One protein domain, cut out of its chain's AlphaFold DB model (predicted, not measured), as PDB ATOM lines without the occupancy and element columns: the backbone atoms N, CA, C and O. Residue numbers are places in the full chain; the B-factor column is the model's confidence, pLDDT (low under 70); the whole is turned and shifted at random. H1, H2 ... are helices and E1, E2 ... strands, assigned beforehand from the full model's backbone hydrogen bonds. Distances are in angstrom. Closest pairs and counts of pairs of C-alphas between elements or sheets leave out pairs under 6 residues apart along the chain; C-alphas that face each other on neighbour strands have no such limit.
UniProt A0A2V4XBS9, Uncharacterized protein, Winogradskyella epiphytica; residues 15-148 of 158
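This is residues 15 to 148 of the 158 residues of an uncharacterized protein of Winogradskyella epiphytica (UniProt A0A2V4XBS9). The domain has two lobes side by side along its longest axis: one is a twisted four-stranded sheet, E1, E4, E5 and E6, with H4 over part of it, and the other is a cluster of H1, H2 and H3 with the hairpin of E2 and E3. H1, nearest to the mean of the C-alphas, grazes the sheet and also touches H3. The printed part has 134 residues with four named helices and six named strands, in the order E1 H1 H2 H3 E2 E3 E4 E5 E6 H4, a mixed class. Both sheets are antiparallel, the larger in the order E1, E4, E5, E6. The whole is compact, with a radius of gyration of the C-alphas of 15.7 A, yet elongated in outline, 49 by 32 by 31 A.

E1, residues 15 to 18, begins at C-alpha 15 at (46.933, 34.540, 34.284). H1 is residues 31 to 44, 19.9 A long; H2 is residues 60 to 67, and H3 residues 71 to 83, 18.3 A long, with C-alpha 71 at (63.732, 24.563, 18.668). E2 is residues 88 to 92 and E3 residues 95 to 99. E4, residues 107 to 112, spans 17.0 A, followed by E5, residues 118 to 121, and E6, residues 126 to 129. H4, residues 135 to 147, is 18.3 A long and ends at C-alpha 147 at (34.760, 28.730, 47.364).

In the larger sheet E1 and E6 are edge strands; it is twisted, its C-alphas up to 4.1 A off the best plane. N 15 and O 110 of E1 and E4 are 2.9 A apart, within hydrogen-bond range. E4, E5 and E6 form a meander, each strand the antiparallel neighbour of the one before, with N 109 to O 121 at 2.8 A and N 118 to O 129 at 2.9 A. H4 is on this sheet at a height over the sheet of 10.0 A, over E5 and, only just, E6, with 3 C-alphas; it runs along the strands, at 9 degrees to E5 on the local plane. H1 only grazes the sheet, with residues 34 to 38. With residues 33 to 37 alone H1 touches H3, about perpendicular at 76 degrees, the closest C-alphas being those of Gln 33 and Thr 77, 6.1 A apart. H3, with residues 71 to 75 alone, touches H2 at 82 degrees, about perpendicular, the closest C-alphas being those of Val 64 and Ile 71, 6.0 A apart. E2 and E3 form a hairpin, with N 90 to O 97 at 3.0 A; the closest C-alphas of H3 and E2, Lys 82 and Ser 88, are 5.8 A apart. In H1, H2, H3 and H4 every O i to N i+4 pair is within hydrogen-bond range.

The C-alphas farthest apart, those of Thr 93 and Gln 136, are 51.2 A apart. The printed part has no cut. The links E1 to H1 and H1 to H2 are long. The mean pLDDT of the printed part is 73.2, and 43 residues are under 70, among them residues 15 to 27 and 45 to 54.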
ATOM      1  N   TRP A  15      46.624  34.669  32.858       51.06
ATOM      2  CA  TRP A  15      46.933  34.540  34.284       51.06
ATOM      3  C   TRP A  15      47.119  33.069  34.645       51.06
ATOM      4  O   TRP A  15      46.230  32.243  34.449       51.06
ATOM      5  N   LEU A  16      48.252  32.742  35.257       47.03
ATOM      6  CA  LEU A  16      48.350  31.595  36.146       47.03
ATOM      7  C   LEU A  16      48.240  32.117  37.581       47.03
ATOM      8  O   LEU A  16      49.168  32.753  38.091       47.03
ATOM      9  N   ILE A  17      47.115  31.854  38.242       50.19
ATOM     10  CA  ILE A  17      46.920  32.213  39.649       50.19
ATOM     11  C   ILE A  17      47.065  30.936  40.463       50.19
ATOM     12  O   ILE A  17      46.202  30.062  40.450       50.19
ATOM     13  N   LYS A  18      48.155  30.811  41.216       40.28
ATOM     14  CA  LYS A  18      48.204  29.813  42.281       40.28
ATOM     15  C   LYS A  18      47.443  30.371  43.487       40.28
ATOM     16  O   LYS A  18      48.029  31.107  44.275       40.28
ATOM     17  N   LEU A  19      46.158  30.030  43.623       43.00
ATOM     18  CA  LEU A  19      45.283  30.439  44.739       43.00
ATOM     19  C   LEU A  19      45.799  29.968  46.115       43.00
ATOM     20  O   LEU A  19      45.341  30.472  47.136       43.00
ATOM     21  N   THR A  20      46.750  29.027  46.159       36.56
ATOM     22  CA  THR A  20      47.270  28.420  47.400       36.56
ATOM     23  C   THR A  20      48.715  28.763  47.755       36.56
ATOM     24  O   THR A  20      49.231  28.220  48.729       36.56
ATOM     25  N   SER A  21      49.421  29.631  47.019       35.28
ATOM     26  CA  SER A  21      50.789  29.999  47.420       35.28
ATOM     27  C   SER A  21      50.847  31.383  48.030       35.28
ATOM     28  O   SER A  21      50.361  32.336  47.437       35.28
ATOM     29  N   ASN A  22      51.581  31.495  49.135       39.19
ATOM     30  CA  ASN A  22      52.016  32.728  49.800       39.19
ATOM     31  C   ASN A  22      52.814  33.710  48.898       39.19
ATOM     32  O   ASN A  22      53.494  34.602  49.399       39.19
ATOM     33  N   LYS A  23      52.781  33.560  47.567       44.41
ATOM     34  CA  LYS A  23      53.295  34.523  46.595       44.41
ATOM     35  C   LYS A  23      52.155  35.463  46.214       44.41
ATOM     36  O   LYS A  23      51.221  35.067  45.530       44.41
ATOM     37  N   LYS A  24      52.263  36.720  46.645       48.78
ATOM     38  CA  LYS A  24      51.272  37.797  46.465       48.78
ATOM     39  C   LYS A  24      50.980  38.192  45.002       48.78
ATOM     40  O   LYS A  24      50.295  39.187  44.793       48.78
ATOM     41  N   SER A  25      51.506  37.499  43.989       54.38
ATOM     42  CA  SER A  25      51.439  37.976  42.601       54.38
ATOM     43  C   SER A  25      51.221  36.845  41.590       54.38
ATOM     44  O   SER A  25      51.879  35.804  41.698       54.38
ATOM     45  N   PRO A  26      50.321  37.041  40.606       62.78
ATOM     46  CA  PRO A  26      50.083  36.082  39.532       62.78
ATOM     47  C   PRO A  26      51.327  35.897  38.655       62.78
ATOM     48  O   PRO A  26      52.165  36.793  38.533       62.78
ATOM     49  N   ILE A  27      51.446  34.723  38.031       67.88
ATOM     50  CA  ILE A  27      52.477  34.450  37.023       67.88
ATOM     51  C   ILE A  27      51.850  34.660  35.647       67.88
ATOM     52  O   ILE A  27      50.838  34.039  35.320       67.88
ATOM     53  N   PHE A  28      52.472  35.512  34.836       71.50
ATOM     54  CA  PHE A  28      52.014  35.804  33.483       71.50
ATOM     55  C   PHE A  28      52.788  34.972  32.467       71.50
ATOM     56  O   PHE A  28      54.021  34.993  32.447       71.50
ATOM     57  N   LEU A  29      52.058  34.253  31.617       76.81
ATOM     58  CA  LEU A  29      52.637  33.624  30.435       76.81
ATOM     59  C   LEU A  29      52.673  34.636  29.289       76.81
ATOM     60  O   LEU A  29      51.725  35.398  29.090       76.81
ATOM     61  N   THR A  30      53.742  34.617  28.494       82.88
ATOM     62  CA  THR A  30      53.744  35.327  27.208       82.88
ATOM     63  C   THR A  30      52.691  34.721  26.269       82.88
ATOM     64  O   THR A  30      52.322  33.554  26.448       82.88
ATOM     65  N   PRO A  31      52.233  35.449  25.231       81.50
ATOM     66  CA  PRO A  31      51.291  34.902  24.250       81.50
ATOM     67  C   PRO A  31      51.761  33.560  23.674       81.50
ATOM     68  O   PRO A  31      51.034  32.575  23.723       81.50
ATOM     69  N   PHE A  32      53.037  33.477  23.288       86.00
ATOM     70  CA  PHE A  32      53.644  32.236  22.810       86.00
ATOM     71  C   PHE A  32      53.602  31.099  23.850       86.00
ATOM     72  O   PHE A  32      53.281  29.960  23.517       86.00
ATOM     73  N   GLN A  33      53.914  31.388  25.118       87.00
ATOM     74  CA  GLN A  33      53.882  30.386  26.188       87.00
ATOM     75  C   GLN A  33      52.462  29.870  26.448       87.00
ATOM     76  O   GLN A  33      52.290  28.668  26.659       87.00
ATOM     77  N   ARG A  34      51.453  30.754  26.394       82.50
ATOM     78  CA  ARG A  34      50.037  30.362  26.435       82.50
ATOM     79  C   ARG A  34      49.719  29.448  25.263       82.50
ATOM     80  O   ARG A  34      49.189  28.368  25.493       82.50
ATOM     81  N   ASP A  35      50.012  29.872  24.041       82.94
ATOM     82  CA  ASP A  35      49.577  29.154  22.842       82.94
ATOM     83  C   ASP A  35      50.221  27.765  22.775       82.94
ATOM     84  O   ASP A  35      49.541  26.775  22.500       82.94
ATOM     85  N   LEU A  36      51.504  27.657  23.150       88.06
ATOM     86  CA  LEU A  36      52.178  26.366  23.270       88.06
ATOM     87  C   LEU A  36      51.540  25.485  24.354       88.06
ATOM     88  O   LEU A  36      51.318  24.299  24.118       88.06
ATOM     89  N   PHE A  37      51.216  26.043  25.525       85.88
ATOM     90  CA  PHE A  37      50.523  25.297  26.577       85.88
ATOM     91  C   PHE A  37      49.131  24.828  26.133       85.88
ATOM     92  O   PHE A  37      48.791  23.663  26.328       85.88
ATOM     93  N   CYS A  38      48.342  25.699  25.501       78.81
ATOM     94  CA  CYS A  38      47.020  25.375  24.970       78.81
ATOM     95  C   CYS A  38      47.089  24.262  23.918       78.81
ATOM     96  O   CYS A  38      46.281  23.335  23.972       78.81
ATOM     97  N   LEU A  39      48.078  24.303  23.018       83.94
ATOM     98  CA  LEU A  39      48.302  23.243  22.040       83.94
ATOM     99  C   LEU A  39      48.652  21.915  22.721       83.94
ATOM    100  O   LEU A  39      48.005  20.909  22.446       83.94
ATOM    101  N   ILE A  40      49.627  21.905  23.639       85.00
ATOM    102  CA  ILE A  40      50.003  20.700  24.401       85.00
ATOM    103  C   ILE A  40      48.783  20.127  25.126       85.00
ATOM    104  O   ILE A  40      48.510  18.932  25.038       85.00
ATOM    105  N   ARG A  41      48.010  20.980  25.806       79.25
ATOM    106  CA  ARG A  41      46.786  20.579  26.502       79.25
ATOM    107  C   ARG A  41      45.781  19.960  25.539       79.25
ATOM    108  O   ARG A  41      45.247  18.904  25.853       79.25
ATOM    109  N   GLY A  42      45.551  20.574  24.378       76.31
ATOM    110  CA  GLY A  42      44.673  20.044  23.335       76.31
ATOM    111  C   GLY A  42      45.107  18.661  22.842       76.31
ATOM    112  O   GLY A  42      44.275  17.764  22.738       76.31
ATOM    113  N   LEU A  43      46.409  18.461  22.630       78.69
ATOM    114  CA  LEU A  43      46.975  17.174  22.215       78.69
ATOM    115  C   LEU A  43      46.851  16.093  23.303       78.69
ATOM    116  O   LEU A  43      46.609  14.930  22.981       78.69
ATOM    117  N   CYS A  44      46.983  16.461  24.581       75.88
ATOM    118  CA  CYS A  44      46.784  15.553  25.718       75.88
ATOM    119  C   CYS A  44      45.299  15.212  25.968       75.88
ATOM    120  O   CYS A  44      44.997  14.203  26.599       75.88
ATOM    121  N   ASN A  45      44.352  16.027  25.485       65.75
ATOM    122  CA  ASN A  45      42.924  15.924  25.830       65.75
ATOM    123  C   ASN A  45      42.132  14.883  25.011       65.75
ATOM    124  O   ASN A  45      40.900  14.939  24.939       65.75
ATOM    125  N   ASN A  46      42.809  13.927  24.367       53.84
ATOM    126  CA  ASN A  46      42.152  12.928  23.526       53.84
ATOM    127  C   ASN A  46      41.436  11.869  24.396       53.84
ATOM    128  O   ASN A  46      42.043  10.940  24.933       53.84
ATOM    129  N   LYS A  47      40.122  12.067  24.569       47.16
ATOM    130  CA  LYS A  47      39.198  11.380  25.492       47.16
ATOM    131  C   LYS A  47      39.415   9.862  25.652       47.16
ATOM    132  O   LYS A  47      39.421   9.114  24.674       47.16
ATOM    133  N   LYS A  48      39.423   9.402  26.916       40.91
ATOM    134  CA  LYS A  48      38.441   8.410  27.421       40.91
ATOM    135  C   LYS A  48      38.380   8.262  28.950       40.91
ATOM    136  O   LYS A  48      37.363   7.774  29.411       40.91
ATOM    137  N   ASN A  49      39.356   8.733  29.733       42.78
ATOM    138  CA  ASN A  49      39.276   8.676  31.200       42.78
ATOM    139  C   ASN A  49      39.806   9.964  31.838       42.78
ATOM    140  O   ASN A  49      40.967  10.312  31.670       42.78
ATOM    141  N   GLN A  50      38.948  10.654  32.593       46.56
ATOM    142  CA  GLN A  50      39.265  11.890  33.330       46.56
ATOM    143  C   GLN A  50      40.226  11.660  34.513       46.56
ATOM    144  O   GLN A  50      40.634  12.598  35.179       46.56
ATOM    145  N   PHE A  51      40.593  10.410  34.784       51.16
ATOM    146  CA  PHE A  51      41.470  10.038  35.892       51.16
ATOM    147  C   PHE A  51      42.896   9.695  35.439       51.16
ATOM    148  O   PHE A  51      43.747   9.450  36.286       51.16
ATOM    149  N   ASP A  52      43.162   9.697  34.126       55.78
ATOM    150  CA  ASP A  52      44.472   9.363  33.560       55.78
ATOM    151  C   ASP A  52      44.757  10.226  32.314       55.78
ATOM    152  O   ASP A  52      44.285   9.909  31.213       55.78
ATOM    153  N   PRO A  53      45.442  11.380  32.462       58.41
ATOM    154  CA  PRO A  53      45.756  12.244  31.332       58.41
ATOM    155  C   PRO A  53      46.675  11.498  30.365       58.41
ATOM    156  O   PRO A  53      47.829  11.208  30.683       58.41
ATOM    157  N   LYS A  54      46.179  11.212  29.154       66.31
ATOM    158  CA  LYS A  54      47.002  10.571  28.129       66.31
ATOM    159  C   LYS A  54      48.183  11.480  27.782       66.31
ATOM    160  O   LYS A  54      47.969  12.666  27.508       66.31
ATOM    161  N   PRO A  55      49.415  10.947  27.753       72.69
ATOM    162  CA  PRO A  55      50.532  11.702  27.221       72.69
ATOM    163  C   PRO A  55      50.251  12.044  25.765       72.69
ATOM    164  O   PRO A  55      49.721  11.227  25.007       72.69
ATOM    165  N   CYS A  56      50.651  13.242  25.362       73.19
ATOM    166  CA  CYS A  56      50.776  13.545  23.954       73.19
ATOM    167  C   CYS A  56      52.190  13.234  23.472       73.19
ATOM    168  O   CYS A  56      53.198  13.516  24.130       73.19
ATOM    169  N   TYR A  57      52.229  12.669  22.271       72.31
ATOM    170  CA  TYR A  57      53.438  12.516  21.489       72.31
ATOM    171  C   TYR A  57      53.520  13.708  20.546       72.31
ATOM    172  O   TYR A  57      52.707  13.844  19.632       72.31
ATOM    173  N   ALA A  58      54.503  14.574  20.758       69.69
ATOM    174  CA  ALA A  58      54.789  15.658  19.836       69.69
ATOM    175  C   ALA A  58      56.302  15.847  19.726       69.69
ATOM    176  O   ALA A  58      56.979  16.186  20.700       69.69
ATOM    177  N   LYS A  59      56.827  15.599  18.521       76.62
ATOM    178  CA  LYS A  59      58.226  15.886  18.186       76.62
ATOM    179  C   LYS A  59      58.467  17.392  18.260       76.62
ATOM    180  O   LYS A  59      57.578  18.165  17.911       76.62
ATOM    181  N   ASP A  60      59.675  17.807  18.629       80.69
ATOM    182  CA  ASP A  60      60.043  19.231  18.642       80.69
ATOM    183  C   ASP A  60      59.773  19.903  17.282       80.69
ATOM    184  O   ASP A  60      59.214  20.998  17.239       80.69
ATOM    185  N   ASP A  61      60.033  19.197  16.178       81.62
ATOM    186  CA  ASP A  61      59.761  19.663  14.811       81.62
ATOM    187  C   ASP A  61      58.289  20.003  14.548       81.62
ATOM    188  O   ASP A  61      57.992  20.871  13.730       81.62
ATOM    189  N   TYR A  62      57.351  19.330  15.220       86.19
ATOM    190  CA  TYR A  62      55.926  19.639  15.093       86.19
ATOM    191  C   TYR A  62      55.632  21.038  15.645       86.19
ATOM    192  O   TYR A  62      54.993  21.851  14.979       86.19
ATOM    193  N   PHE A  63      56.170  21.351  16.825       87.88
ATOM    194  CA  PHE A  63      56.022  22.669  17.435       87.88
ATOM    195  C   PHE A  63      56.759  23.752  16.644       87.88
ATOM    196  O   PHE A  63      56.210  24.832  16.437       87.88
ATOM    197  N   VAL A  64      57.968  23.453  16.158       88.12
ATOM    198  CA  VAL A  64      58.739  24.363  15.292       88.12
ATOM    199  C   VAL A  64      57.932  24.739  14.050       88.12
ATOM    200  O   VAL A  64      57.850  25.919  13.723       88.12
ATOM    201  N   LYS A  65      57.283  23.766  13.395       89.31
ATOM    202  CA  LYS A  65      56.457  24.007  12.202       89.31
ATOM    203  C   LYS A  65      55.206  24.832  12.492       89.31
ATOM    204  O   LYS A  65      54.901  25.727  11.715       89.31
ATOM    205  N   ILE A  66      54.490  24.545  13.582       90.06
ATOM    206  CA  ILE A  66      53.247  25.264  13.911       90.06
ATOM    207  C   ILE A  66      53.519  26.711  14.307       90.06
ATOM    208  O   ILE A  66      52.829  27.614  13.846       90.06
ATOM    209  N   PHE A  67      54.515  26.938  15.162       88.62
ATOM    210  CA  PHE A  67      54.773  28.270  15.705       88.62
ATOM    211  C   PHE A  67      55.775  29.082  14.887       88.62
ATOM    212  O   PHE A  67      55.930  30.271  15.145       88.62
ATOM    213  N   ASN A  68      56.458  28.460  13.922       92.88
ATOM    214  CA  ASN A  68      57.511  29.081  13.122       92.88
ATOM    215  C   ASN A  68      58.600  29.753  13.991       92.88
ATOM    216  O   ASN A  68      58.999  30.895  13.771       92.88
ATOM    217  N   VAL A  69      59.065  29.040  15.023       91.81
ATOM    218  CA  VAL A  69      60.117  29.496  15.950       91.81
ATOM    219  C   VAL A  69      61.208  28.443  16.103       91.81
ATOM    220  O   VAL A  69      61.005  27.267  15.815       91.81
ATOM    221  N   SER A  70      62.378  28.845  16.604       94.00
ATOM    222  CA  SER A  70      63.492  27.918  16.810       94.00
ATOM    223  C   SER A  70      63.190  26.846  17.864       94.00
ATOM    224  O   SER A  70      62.513  27.094  18.865       94.00
ATOM    225  N   ILE A  71      63.795  25.665  17.694       91.81
ATOM    226  CA  ILE A  71      63.732  24.563  18.668       91.81
ATOM    227  C   ILE A  71      64.195  24.993  20.068       91.81
ATOM    228  O   ILE A  71      63.623  24.590  21.079       91.81
ATOM    229  N   ASN A  72      65.180  25.893  20.140       93.62
ATOM    230  CA  ASN A  72      65.653  26.466  21.399       93.62
ATOM    231  C   ASN A  72      64.557  27.270  22.109       93.62
ATOM    232  O   ASN A  72      64.467  27.223  23.336       93.62
ATOM    233  N   HIS A  73      63.713  27.988  21.363       91.38
ATOM    234  CA  HIS A  73      62.578  28.713  21.927       91.38
ATOM    235  C   HIS A  73      61.520  27.736  22.460       91.38
ATOM    236  O   HIS A  73      61.113  27.864  23.616       91.38
ATOM    237  N   ILE A  74      61.159  26.708  21.677       92.00
ATOM    238  CA  ILE A  74      60.244  25.637  22.113       92.00
ATOM    239  C   ILE A  74      60.736  25.017  23.428       92.00
ATOM    240  O   ILE A  74      60.011  24.997  24.424       92.00
ATOM    241  N   ASN A  75      61.995  24.579  23.472       91.19
ATOM    242  CA  ASN A  75      62.559  23.877  24.624       91.19
ATOM    243  C   ASN A  75      62.694  24.765  25.869       91.19
ATOM    244  O   ASN A  75      62.457  24.295  26.985       91.19
ATOM    245  N   ARG A  76      62.999  26.060  25.707       92.69
ATOM    246  CA  ARG A  76      62.975  27.029  26.818       92.69
ATOM    247  C   ARG A  76      61.573  27.184  27.400       92.69
ATOM    248  O   ARG A  76      61.424  27.143  28.622       92.69
ATOM    249  N   THR A  77      60.554  27.311  26.554       91.38
ATOM    250  CA  THR A  77      59.166  27.422  27.016       91.38
ATOM    251  C   THR A  77      58.678  26.137  27.667       91.38
ATOM    252  O   THR A  77      58.085  26.187  28.737       91.38
ATOM    253  N   ILE A  78      58.978  24.972  27.096       90.00
ATOM    254  CA  ILE A  78      58.618  23.681  27.693       90.00
ATOM    255  C   ILE A  78      59.272  23.510  29.070       90.00
ATOM    256  O   ILE A  78      58.613  23.088  30.022       90.00
ATOM    257  N   LYS A  79      60.541  23.911  29.221       90.31
ATOM    258  CA  LYS A  79      61.214  23.931  30.526       90.31
ATOM    259  C   LYS A  79      60.492  24.847  31.519       90.31
ATOM    260  O   LYS A  79      60.275  24.430  32.654       90.31
ATOM    261  N   LEU A  80      60.088  26.048  31.098       87.81
ATOM    262  CA  LEU A  80      59.318  26.977  31.931       87.81
ATOM    263  C   LEU A  80      57.976  26.371  32.366       87.81
ATOM    264  O   LEU A  80      57.683  26.345  33.557       87.81
ATOM    265  N   LEU A  81      57.187  25.842  31.427       85.94
ATOM    266  CA  LEU A  81      55.891  25.218  31.715       85.94
ATOM    267  C   LEU A  81      56.037  24.037  32.690       85.94
ATOM    268  O   LEU A  81      55.224  23.890  33.602       85.94
ATOM    269  N   LYS A  82      57.111  23.243  32.565       86.25
ATOM    270  CA  LYS A  82      57.455  22.186  33.528       86.25
ATOM    271  C   LYS A  82      57.784  22.755  34.912       86.25
ATOM    272  O   LYS A  82      57.298  22.234  35.911       86.25
ATOM    273  N   THR A  83      58.578  23.825  35.000       83.38
ATOM    274  CA  THR A  83      58.891  24.500  36.277       83.38
ATOM    275  C   THR A  83      57.638  25.060  36.955       83.38
ATOM    276  O   THR A  83      57.533  25.017  38.178       83.38
ATOM    277  N   LEU A  84      56.668  25.529  36.167       77.25
ATOM    278  CA  LEU A  84      55.360  25.982  36.647       77.25
ATOM    279  C   LEU A  84      54.396  24.834  36.976       77.25
ATOM    280  O   LEU A  84      53.272  25.100  37.392       77.25
ATOM    281  N   LYS A  85      54.826  23.575  36.801       76.75
ATOM    282  CA  LYS A  85      54.012  22.360  36.951       76.75
ATOM    283  C   LYS A  85      52.748  22.340  36.083       76.75
ATOM    284  O   LYS A  85      51.780  21.664  36.403       76.75
ATOM    285  N   LEU A  86      52.765  23.069  34.969       78.31
ATOM    286  CA  LEU A  86      51.682  23.056  33.987       78.31
ATOM    287  C   LEU A  86      51.725  21.809  33.104       78.31
ATOM    288  O   LEU A  86      50.699  21.357  32.608       78.31
ATOM    289  N   ILE A  87      52.923  21.259  32.914       83.75
ATOM    290  CA  ILE A  87      53.167  20.024  32.173       83.75
ATOM    291  C   ILE A  87      54.147  19.147  32.951       83.75
ATOM    292  O   ILE A  87      54.980  19.652  33.710       83.75
ATOM    293  N   SER A  88      54.100  17.841  32.721       84.75
ATOM    294  CA  SER A  88      55.163  16.920  33.114       84.75
ATOM    295  C   SER A  88      55.764  16.263  31.875       84.75
ATOM    296  O   SER A  88      55.169  16.249  30.798       84.75
ATOM    297  N   ILE A  89      57.006  15.806  32.003       85.69
ATOM    298  CA  ILE A  89      57.774  15.258  30.890       85.69
ATOM    299  C   ILE A  89      58.406  13.956  31.348       85.69
ATOM    300  O   ILE A  89      59.147  13.971  32.336       85.69
ATOM    301  N   VAL A  90      58.160  12.884  30.602       82.94
ATOM    302  CA  VAL A  90      58.840  11.595  30.756       82.94
ATOM    303  C   VAL A  90      59.676  11.365  29.504       82.94
ATOM    304  O   VAL A  90      59.186  11.502  28.385       82.94
ATOM    305  N   ASN A  91      60.958  11.067  29.697       78.81
ATOM    306  CA  ASN A  91      61.841  10.703  28.599       78.81
ATOM    307  C   ASN A  91      61.835   9.181  28.483       78.81
ATOM    308  O   ASN A  91      62.311   8.496  29.385       78.81
ATOM    309  N   GLU A  92      61.303   8.672  27.381       73.19
ATOM    310  CA  GLU A  92      61.517   7.295  26.950       73.19
ATOM    311  C   GLU A  92      62.711   7.260  25.994       73.19
ATOM    312  O   GLU A  92      63.103   8.294  25.451       73.19
ATOM    313  N   THR A  93      63.307   6.082  25.803       65.25
ATOM    314  CA  THR A  93      64.623   5.840  25.175       65.25
ATOM    315  C   THR A  93      64.965   6.695  23.951       65.25
ATOM    316  O   THR A  93      66.136   7.001  23.776       65.25
ATOM    317  N   ASN A  94      63.987   7.125  23.142       65.12
ATOM    318  CA  ASN A  94      64.192   8.052  22.019       65.12
ATOM    319  C   ASN A  94      63.109   9.140  21.878       65.12
ATOM    320  O   ASN A  94      62.993   9.762  20.820       65.12
ATOM    321  N   GLN A  95      62.252   9.337  22.885       67.75
ATOM    322  CA  GLN A  95      61.070  10.192  22.754       67.75
ATOM    323  C   GLN A  95      60.743  10.938  24.046       67.75
ATOM    324  O   GLN A  95      60.859  10.413  25.150       67.75
ATOM    325  N   ARG A  96      60.285  12.181  23.889       74.12
ATOM    326  CA  ARG A  96      59.770  12.996  24.986       74.12
ATOM    327  C   ARG A  96      58.250  12.874  25.036       74.12
ATOM    328  O   ARG A  96      57.570  13.441  24.181       74.12
ATOM    329  N   LEU A  97      57.729  12.196  26.052       80.31
ATOM    330  CA  LEU A  97      56.306  12.211  26.380       80.31
ATOM    331  C   LEU A  97      55.991  13.469  27.173       80.31
ATOM    332  O   LEU A  97      56.649  13.748  28.180       80.31
ATOM    333  N   ILE A  98      54.985  14.223  26.736       83.38
ATOM    334  CA  ILE A  98      54.502  15.391  27.470       83.38
ATOM    335  C   ILE A  98      53.115  15.072  28.008       83.38
ATOM    336  O   ILE A  98      52.206  14.745  27.248       83.38
ATOM    337  N   TYR A  99      52.947  15.221  29.314       80.31
ATOM    338  CA  TYR A  99      51.658  15.121  29.977       80.31
ATOM    339  C   TYR A  99      51.209  16.519  30.381       80.31
ATOM    340  O   TYR A  99      52.012  17.350  30.809       80.31
ATOM    341  N   CYS A 100      49.910  16.765  30.289       77.75
ATOM    342  CA  CYS A 100      49.281  17.933  30.887       77.75
ATOM    343  C   CYS A 100      48.505  17.443  32.117       77.75
ATOM    344  O   CYS A 100      47.344  17.058  31.964       77.75
ATOM    345  N   PRO A 101      49.131  17.370  33.308       66.81
ATOM    346  CA  PRO A 101      48.416  16.979  34.514       66.81
ATOM    347  C   PRO A 101      47.321  18.004  34.835       66.81
ATOM    348  O   PRO A 101      47.329  19.139  34.342       66.81
ATOM    349  N   TYR A 102      46.377  17.605  35.686       66.44
ATOM    350  CA  TYR A 102      45.505  18.572  36.345       66.44
ATOM    351  C   TYR A 102      46.355  19.573  37.131       66.44
ATOM    352  O   TYR A 102      47.448  19.249  37.602       66.44
ATOM    353  N   LEU A 103      45.863  20.806  37.234       68.56
ATOM    354  CA  LEU A 103      46.542  21.830  38.016       68.56
ATOM    355  C   LEU A 103      46.639  21.385  39.481       68.56
ATOM    356  O   LEU A 103      45.694  20.798  40.006       68.56
ATOM    357  N   ASP A 104      47.765  21.689  40.136       63.78
ATOM    358  CA  ASP A 104      47.934  21.480  41.580       63.78
ATOM    359  C   ASP A 104      46.742  22.092  42.339       63.78
ATOM    360  O   ASP A 104      46.279  23.181  41.983       63.78
ATOM    361  N   LYS A 105      46.313  21.450  43.431       63.41
ATOM    362  CA  LYS A 105      45.194  21.918  44.256       63.41
ATOM    363  C   LYS A 105      45.265  23.407  44.586       63.41
ATOM    364  O   LYS A 105      46.278  23.919  45.081       63.41
ATOM    365  N   GLY A 106      44.167  24.103  44.288       61.31
ATOM    366  CA  GLY A 106      44.064  25.555  44.386       61.31
ATOM    367  C   GLY A 106      45.020  26.320  43.466       61.31
ATOM    368  O   GLY A 106      45.485  27.396  43.817       61.31
ATOM    369  N   SER A 107      45.339  25.787  42.292       65.50
ATOM    370  CA  SER A 107      45.918  26.544  41.182       65.50
ATOM    371  C   SER A 107      44.879  26.679  40.078       65.50
ATOM    372  O   SER A 107      44.129  25.742  39.800       65.50
ATOM    373  N   VAL A 108      44.842  27.845  39.443       71.50
ATOM    374  CA  VAL A 108      43.965  28.122  38.312       71.50
ATOM    375  C   VAL A 108      44.745  28.737  37.161       71.50
ATOM    376  O   VAL A 108      45.703  29.490  37.347       71.50
ATOM    377  N   PHE A 109      44.320  28.394  35.955       74.50
ATOM    378  CA  PHE A 109      44.836  28.939  34.713       74.50
ATOM    379  C   PHE A 109      43.694  29.646  33.995       74.50
ATOM    380  O   PHE A 109      42.723  29.009  33.602       74.50
ATOM    381  N   LEU A 110      43.812  30.958  33.843       75.88
ATOM    382  CA  LEU A 110      42.840  31.810  33.177       75.88
ATOM    383  C   LEU A 110      43.425  32.279  31.849       75.88
ATOM    384  O   LEU A 110      44.416  33.011  31.831       75.88
ATOM    385  N   ASN A 111      42.797  31.898  30.742       75.00
ATOM    386  CA  ASN A 111      43.092  32.462  29.430       75.00
ATOM    387  C   ASN A 111      41.906  33.271  28.904       75.00
ATOM    388  O   ASN A 111      40.800  33.168  29.421       75.00
ATOM    389  N   LYS A 112      42.163  34.072  27.873       73.50
ATOM    390  CA  LYS A 112      41.138  34.706  27.051       73.50
ATOM    391  C   LYS A 112      41.212  34.083  25.659       73.50
ATOM    392  O   LYS A 112      42.326  33.935  25.141       73.50
ATOM    393  N   ASN A 113      40.076  33.682  25.101       71.56
ATOM    394  CA  ASN A 113      39.993  33.156  23.739       71.56
ATOM    395  C   ASN A 113      39.836  34.292  22.707       71.56
ATOM    396  O   ASN A 113      39.748  35.468  23.068       71.56
ATOM    397  N   ASP A 114      39.788  33.934  21.423       72.75
ATOM    398  CA  ASP A 114      39.755  34.902  20.316       72.75
ATOM    399  C   ASP A 114      38.447  35.708  20.242       72.75
ATOM    400  O   ASP A 114      38.451  36.839  19.765       72.75
ATOM    401  N   VAL A 115      37.341  35.160  20.757       74.56
ATOM    402  CA  VAL A 115      36.047  35.866  20.862       74.56
ATOM    403  C   VAL A 115      35.929  36.695  22.143       74.56
ATOM    404  O   VAL A 115      34.934  37.369  22.363       74.56
ATOM    405  N   GLY A 116      36.966  36.677  22.977       72.50
ATOM    406  CA  GLY A 116      37.086  37.486  24.177       72.50
ATOM    407  C   GLY A 116      36.632  36.815  25.470       72.50
ATOM    408  O   GLY A 116      36.858  37.389  26.536       72.50
ATOM    409  N   ASP A 117      36.055  35.617  25.414       78.00
ATOM    410  CA  ASP A 117      35.624  34.886  26.605       78.00
ATOM    411  C   ASP A 117      36.825  34.431  27.429       78.00
ATOM    412  O   ASP A 117      37.889  34.084  26.906       78.00
ATOM    413  N   PHE A 118      36.625  34.370  28.738       78.25
ATOM    414  CA  PHE A 118      37.613  33.862  29.667       78.25
ATOM    415  C   PHE A 118      37.451  32.348  29.841       78.25
ATOM    416  O   PHE A 118      36.363  31.851  30.118       78.25
ATOM    417  N   ILE A 119      38.541  31.596  29.717       77.00
ATOM    418  CA  ILE A 119      38.587  30.167  30.027       77.00
ATOM    419  C   ILE A 119      39.362  29.983  31.323       77.00
ATOM    420  O   ILE A 119      40.578  30.171  31.357       77.00
ATOM    421  N   LEU A 120      38.665  29.584  32.384       76.81
ATOM    422  CA  LEU A 120      39.258  29.273  33.677       76.81
ATOM    423  C   LEU A 120      39.385  27.759  33.841       76.81
ATOM    424  O   LEU A 120      38.406  27.040  33.998       76.81
ATOM    425  N   THR A 121      40.610  27.265  33.842       74.56
ATOM    426  CA  THR A 121      40.942  25.881  34.167       74.56
ATOM    427  C   THR A 121      41.326  25.771  35.636       74.56
ATOM    428  O   THR A 121      42.166  26.534  36.106       74.56
ATOM    429  N   THR A 122      40.770  24.790  36.342       72.06
ATOM    430  CA  THR A 122      41.111  24.447  37.729       72.06
ATOM    431  C   THR A 122      41.636  23.011  37.824       72.06
ATOM    432  O   THR A 122      41.817  22.329  36.811       72.06
ATOM    433  N   GLU A 123      41.886  22.537  39.046       66.25
ATOM    434  CA  GLU A 123      42.202  21.129  39.322       66.25
ATOM    435  C   GLU A 123      41.046  20.168  38.969       66.25
ATOM    436  O   GLU A 123      41.291  18.995  38.705       66.25
ATOM    437  N   HIS A 124      39.796  20.651  38.950       66.19
ATOM    438  CA  HIS A 124      38.605  19.810  38.779       66.19
ATOM    439  C   HIS A 124      37.905  20.011  37.438       66.19
ATOM    440  O   HIS A 124      37.340  19.059  36.904       66.19
ATOM    441  N   ASN A 125      37.887  21.234  36.902       68.56
ATOM    442  CA  ASN A 125      37.057  21.537  35.740       68.56
ATOM    443  C   ASN A 125      37.620  22.675  34.880       68.56
ATOM    444  O   ASN A 125      38.560  23.375  35.261       68.56
ATOM    445  N   VAL A 126      37.029  22.847  33.701       73.12
ATOM    446  CA  VAL A 126      37.258  23.985  32.810       73.12
ATOM    447  C   VAL A 126      35.953  24.764  32.695       73.12
ATOM    448  O   VAL A 126      34.937  24.216  32.281       73.12
ATOM    449  N   TYR A 127      35.995  26.044  33.046       75.81
ATOM    450  CA  TYR A 127      34.861  26.958  33.007       75.81
ATOM    451  C   TYR A 127      35.034  27.955  31.868       75.81
ATOM    452  O   TYR A 127      36.107  28.537  31.698       75.81
ATOM    453  N   LYS A 128      33.960  28.165  31.108       82.38
ATOM    454  CA  LYS A 128      33.855  29.243  30.129       82.38
ATOM    455  C   LYS A 128      33.083  30.391  30.773       82.38
ATOM    456  O   LYS A 128      31.955  30.197  31.210       82.38
ATOM    457  N   ILE A 129      33.699  31.561  30.834       81.00
ATOM    458  CA  ILE A 129      33.151  32.771  31.441       81.00
ATOM    459  C   ILE A 129      32.956  33.783  30.304       81.00
ATOM    460  O   ILE A 129      33.954  34.225  29.722       81.00
ATOM    461  N   PRO A 130      31.702  34.105  29.946       82.00
ATOM    462  CA  PRO A 130      31.409  34.993  28.829       82.00
ATOM    463  C   PRO A 130      32.019  36.382  29.030       82.00
ATOM    464  O   PRO A 130      32.067  36.906  30.148       82.00
ATOM    465  N   HIS A 131      32.518  36.973  27.950       80.00
ATOM    466  CA  HIS A 131      33.129  38.301  27.994       80.00
ATOM    467  C   HIS A 131      32.119  39.429  28.197       80.00
ATOM    468  O   HIS A 131      32.522  40.509  28.633       80.00
ATOM    469  N   GLU A 132      30.837  39.173  27.913       84.88
ATOM    470  CA  GLU A 132      29.744  40.125  28.111       84.88
ATOM    471  C   GLU A 132      29.478  40.411  29.596       84.88
ATOM    472  O   GLU A 132      28.891  41.441  29.917       84.88
ATOM    473  N   LEU A 133      29.932  39.534  30.501       77.62
ATOM    474  CA  LEU A 133      29.837  39.769  31.940       77.62
ATOM    475  C   LEU A 133      30.660  40.996  32.343       77.62
ATOM    476  O   LEU A 133      31.824  41.139  31.951       77.62
ATOM    477  N   SER A 134      30.082  41.845  33.186       80.62
ATOM    478  CA  SER A 134      30.783  42.953  33.830       80.62
ATOM    479  C   SER A 134      31.923  42.454  34.725       80.62
ATOM    480  O   SER A 134      32.016  41.281  35.087       80.62
ATOM    481  N   GLU A 135      32.830  43.355  35.100       71.38
ATOM    482  CA  GLU A 135      33.950  43.021  35.983       71.38
ATOM    483  C   GLU A 135      33.486  42.453  37.330       71.38
ATOM    484  O   GLU A 135      33.970  41.400  37.738       71.38
ATOM    485  N   GLN A 136      32.474  43.066  37.944       72.56
ATOM    486  CA  GLN A 136      31.916  42.624  39.222       72.56
ATOM    487  C   GLN A 136      31.245  41.241  39.122       72.56
ATOM    488  O   GLN A 136      31.379  40.403  40.019       72.56
ATOM    489  N   GLU A 137      30.561  40.958  38.009       74.19
ATOM    490  CA  GLU A 137      29.987  39.634  37.744       74.19
ATOM    491  C   GLU A 137      31.082  38.579  37.556       74.19
ATOM    492  O   GLU A 137      30.986  37.481  38.107       74.19
ATOM    493  N   ARG A 138      32.164  38.914  36.843       75.81
ATOM    494  CA  ARG A 138      33.316  38.018  36.669       75.81
ATOM    495  C   ARG A 138      34.019  37.725  37.992       75.81
ATOM    496  O   ARG A 138      34.329  36.565  38.253       75.81
ATOM    497  N   GLU A 139      34.236  38.731  38.834       68.94
ATOM    498  CA  GLU A 139      34.807  38.542  40.175       68.94
ATOM    499  C   GLU A 139      33.940  37.624  41.036       68.94
ATOM    500  O   GLU A 139      34.453  36.702  41.670       68.94
ATOM    501  N   THR A 140      32.618  37.800  40.980       71.75
ATOM    502  CA  THR A 140      31.666  36.928  41.678       71.75
ATOM    503  C   THR A 140      31.768  35.483  41.183       71.75
ATOM    504  O   THR A 140      31.800  34.548  41.984       71.75
ATOM    505  N   VAL A 141      31.882  35.269  39.868       72.75
ATOM    506  CA  VAL A 141      32.099  33.933  39.289       72.75
ATOM    507  C   VAL A 141      33.430  33.334  39.756       72.75
ATOM    508  O   VAL A 141      33.468  32.161  40.134       72.75
ATOM    509  N   PHE A 142      34.512  34.116  39.784       71.19
ATOM    510  CA  PHE A 142      35.813  33.645  40.262       71.19
ATOM    511  C   PHE A 142      35.793  33.258  41.743       71.19
ATOM    512  O   PHE A 142      36.309  32.197  42.093       71.19
ATOM    513  N   GLU A 143      35.170  34.067  42.599       68.31
ATOM    514  CA  GLU A 143      35.028  33.769  44.027       68.31
ATOM    515  C   GLU A 143      34.116  32.558  44.269       68.31
ATOM    516  O   GLU A 143      34.435  31.696  45.089       68.31
ATOM    517  N   ASN A 144      33.048  32.392  43.488       70.25
ATOM    518  CA  ASN A 144      32.227  31.181  43.539       70.25
ATOM    519  C   ASN A 144      33.031  29.932  43.149       70.25
ATOM    520  O   ASN A 144      32.959  28.916  43.836       70.25
ATOM    521  N   ILE A 145      33.861  30.006  42.102       69.12
ATOM    522  CA  ILE A 145      34.759  28.908  41.700       69.12
ATOM    523  C   ILE A 145      35.814  28.610  42.764       69.12
ATOM    524  O   ILE A 145      36.158  27.447  42.990       69.12
ATOM    525  N   ARG A 146      36.295  29.643  43.454       63.38
ATOM    526  CA  ARG A 146      37.252  29.517  44.551       63.38
ATOM    527  C   ARG A 146      36.647  28.832  45.777       63.38
ATOM    528  O   ARG A 146      37.309  27.983  46.374       63.38
ATOM    529  N   ASN A 147      35.415  29.184  46.135       60.78
ATOM    530  CA  ASN A 147      34.760  28.730  47.364       60.78
ATOM    531  C   ASN A 147      34.036  27.380  47.198       60.78
ATOM    532  O   ASN A 147      33.999  26.593  48.142       60.78
ATOM    533  N   ASN A 148      33.544  27.055  45.996       54.53
ATOM    534  CA  ASN A 148      32.775  25.838  45.714       54.53
ATOM    535  C   ASN A 148      33.536  24.833  44.835       54.53
ATOM    536  O   ASN A 148      33.134  24.518  43.717       54.53
TER     537      ASN A 148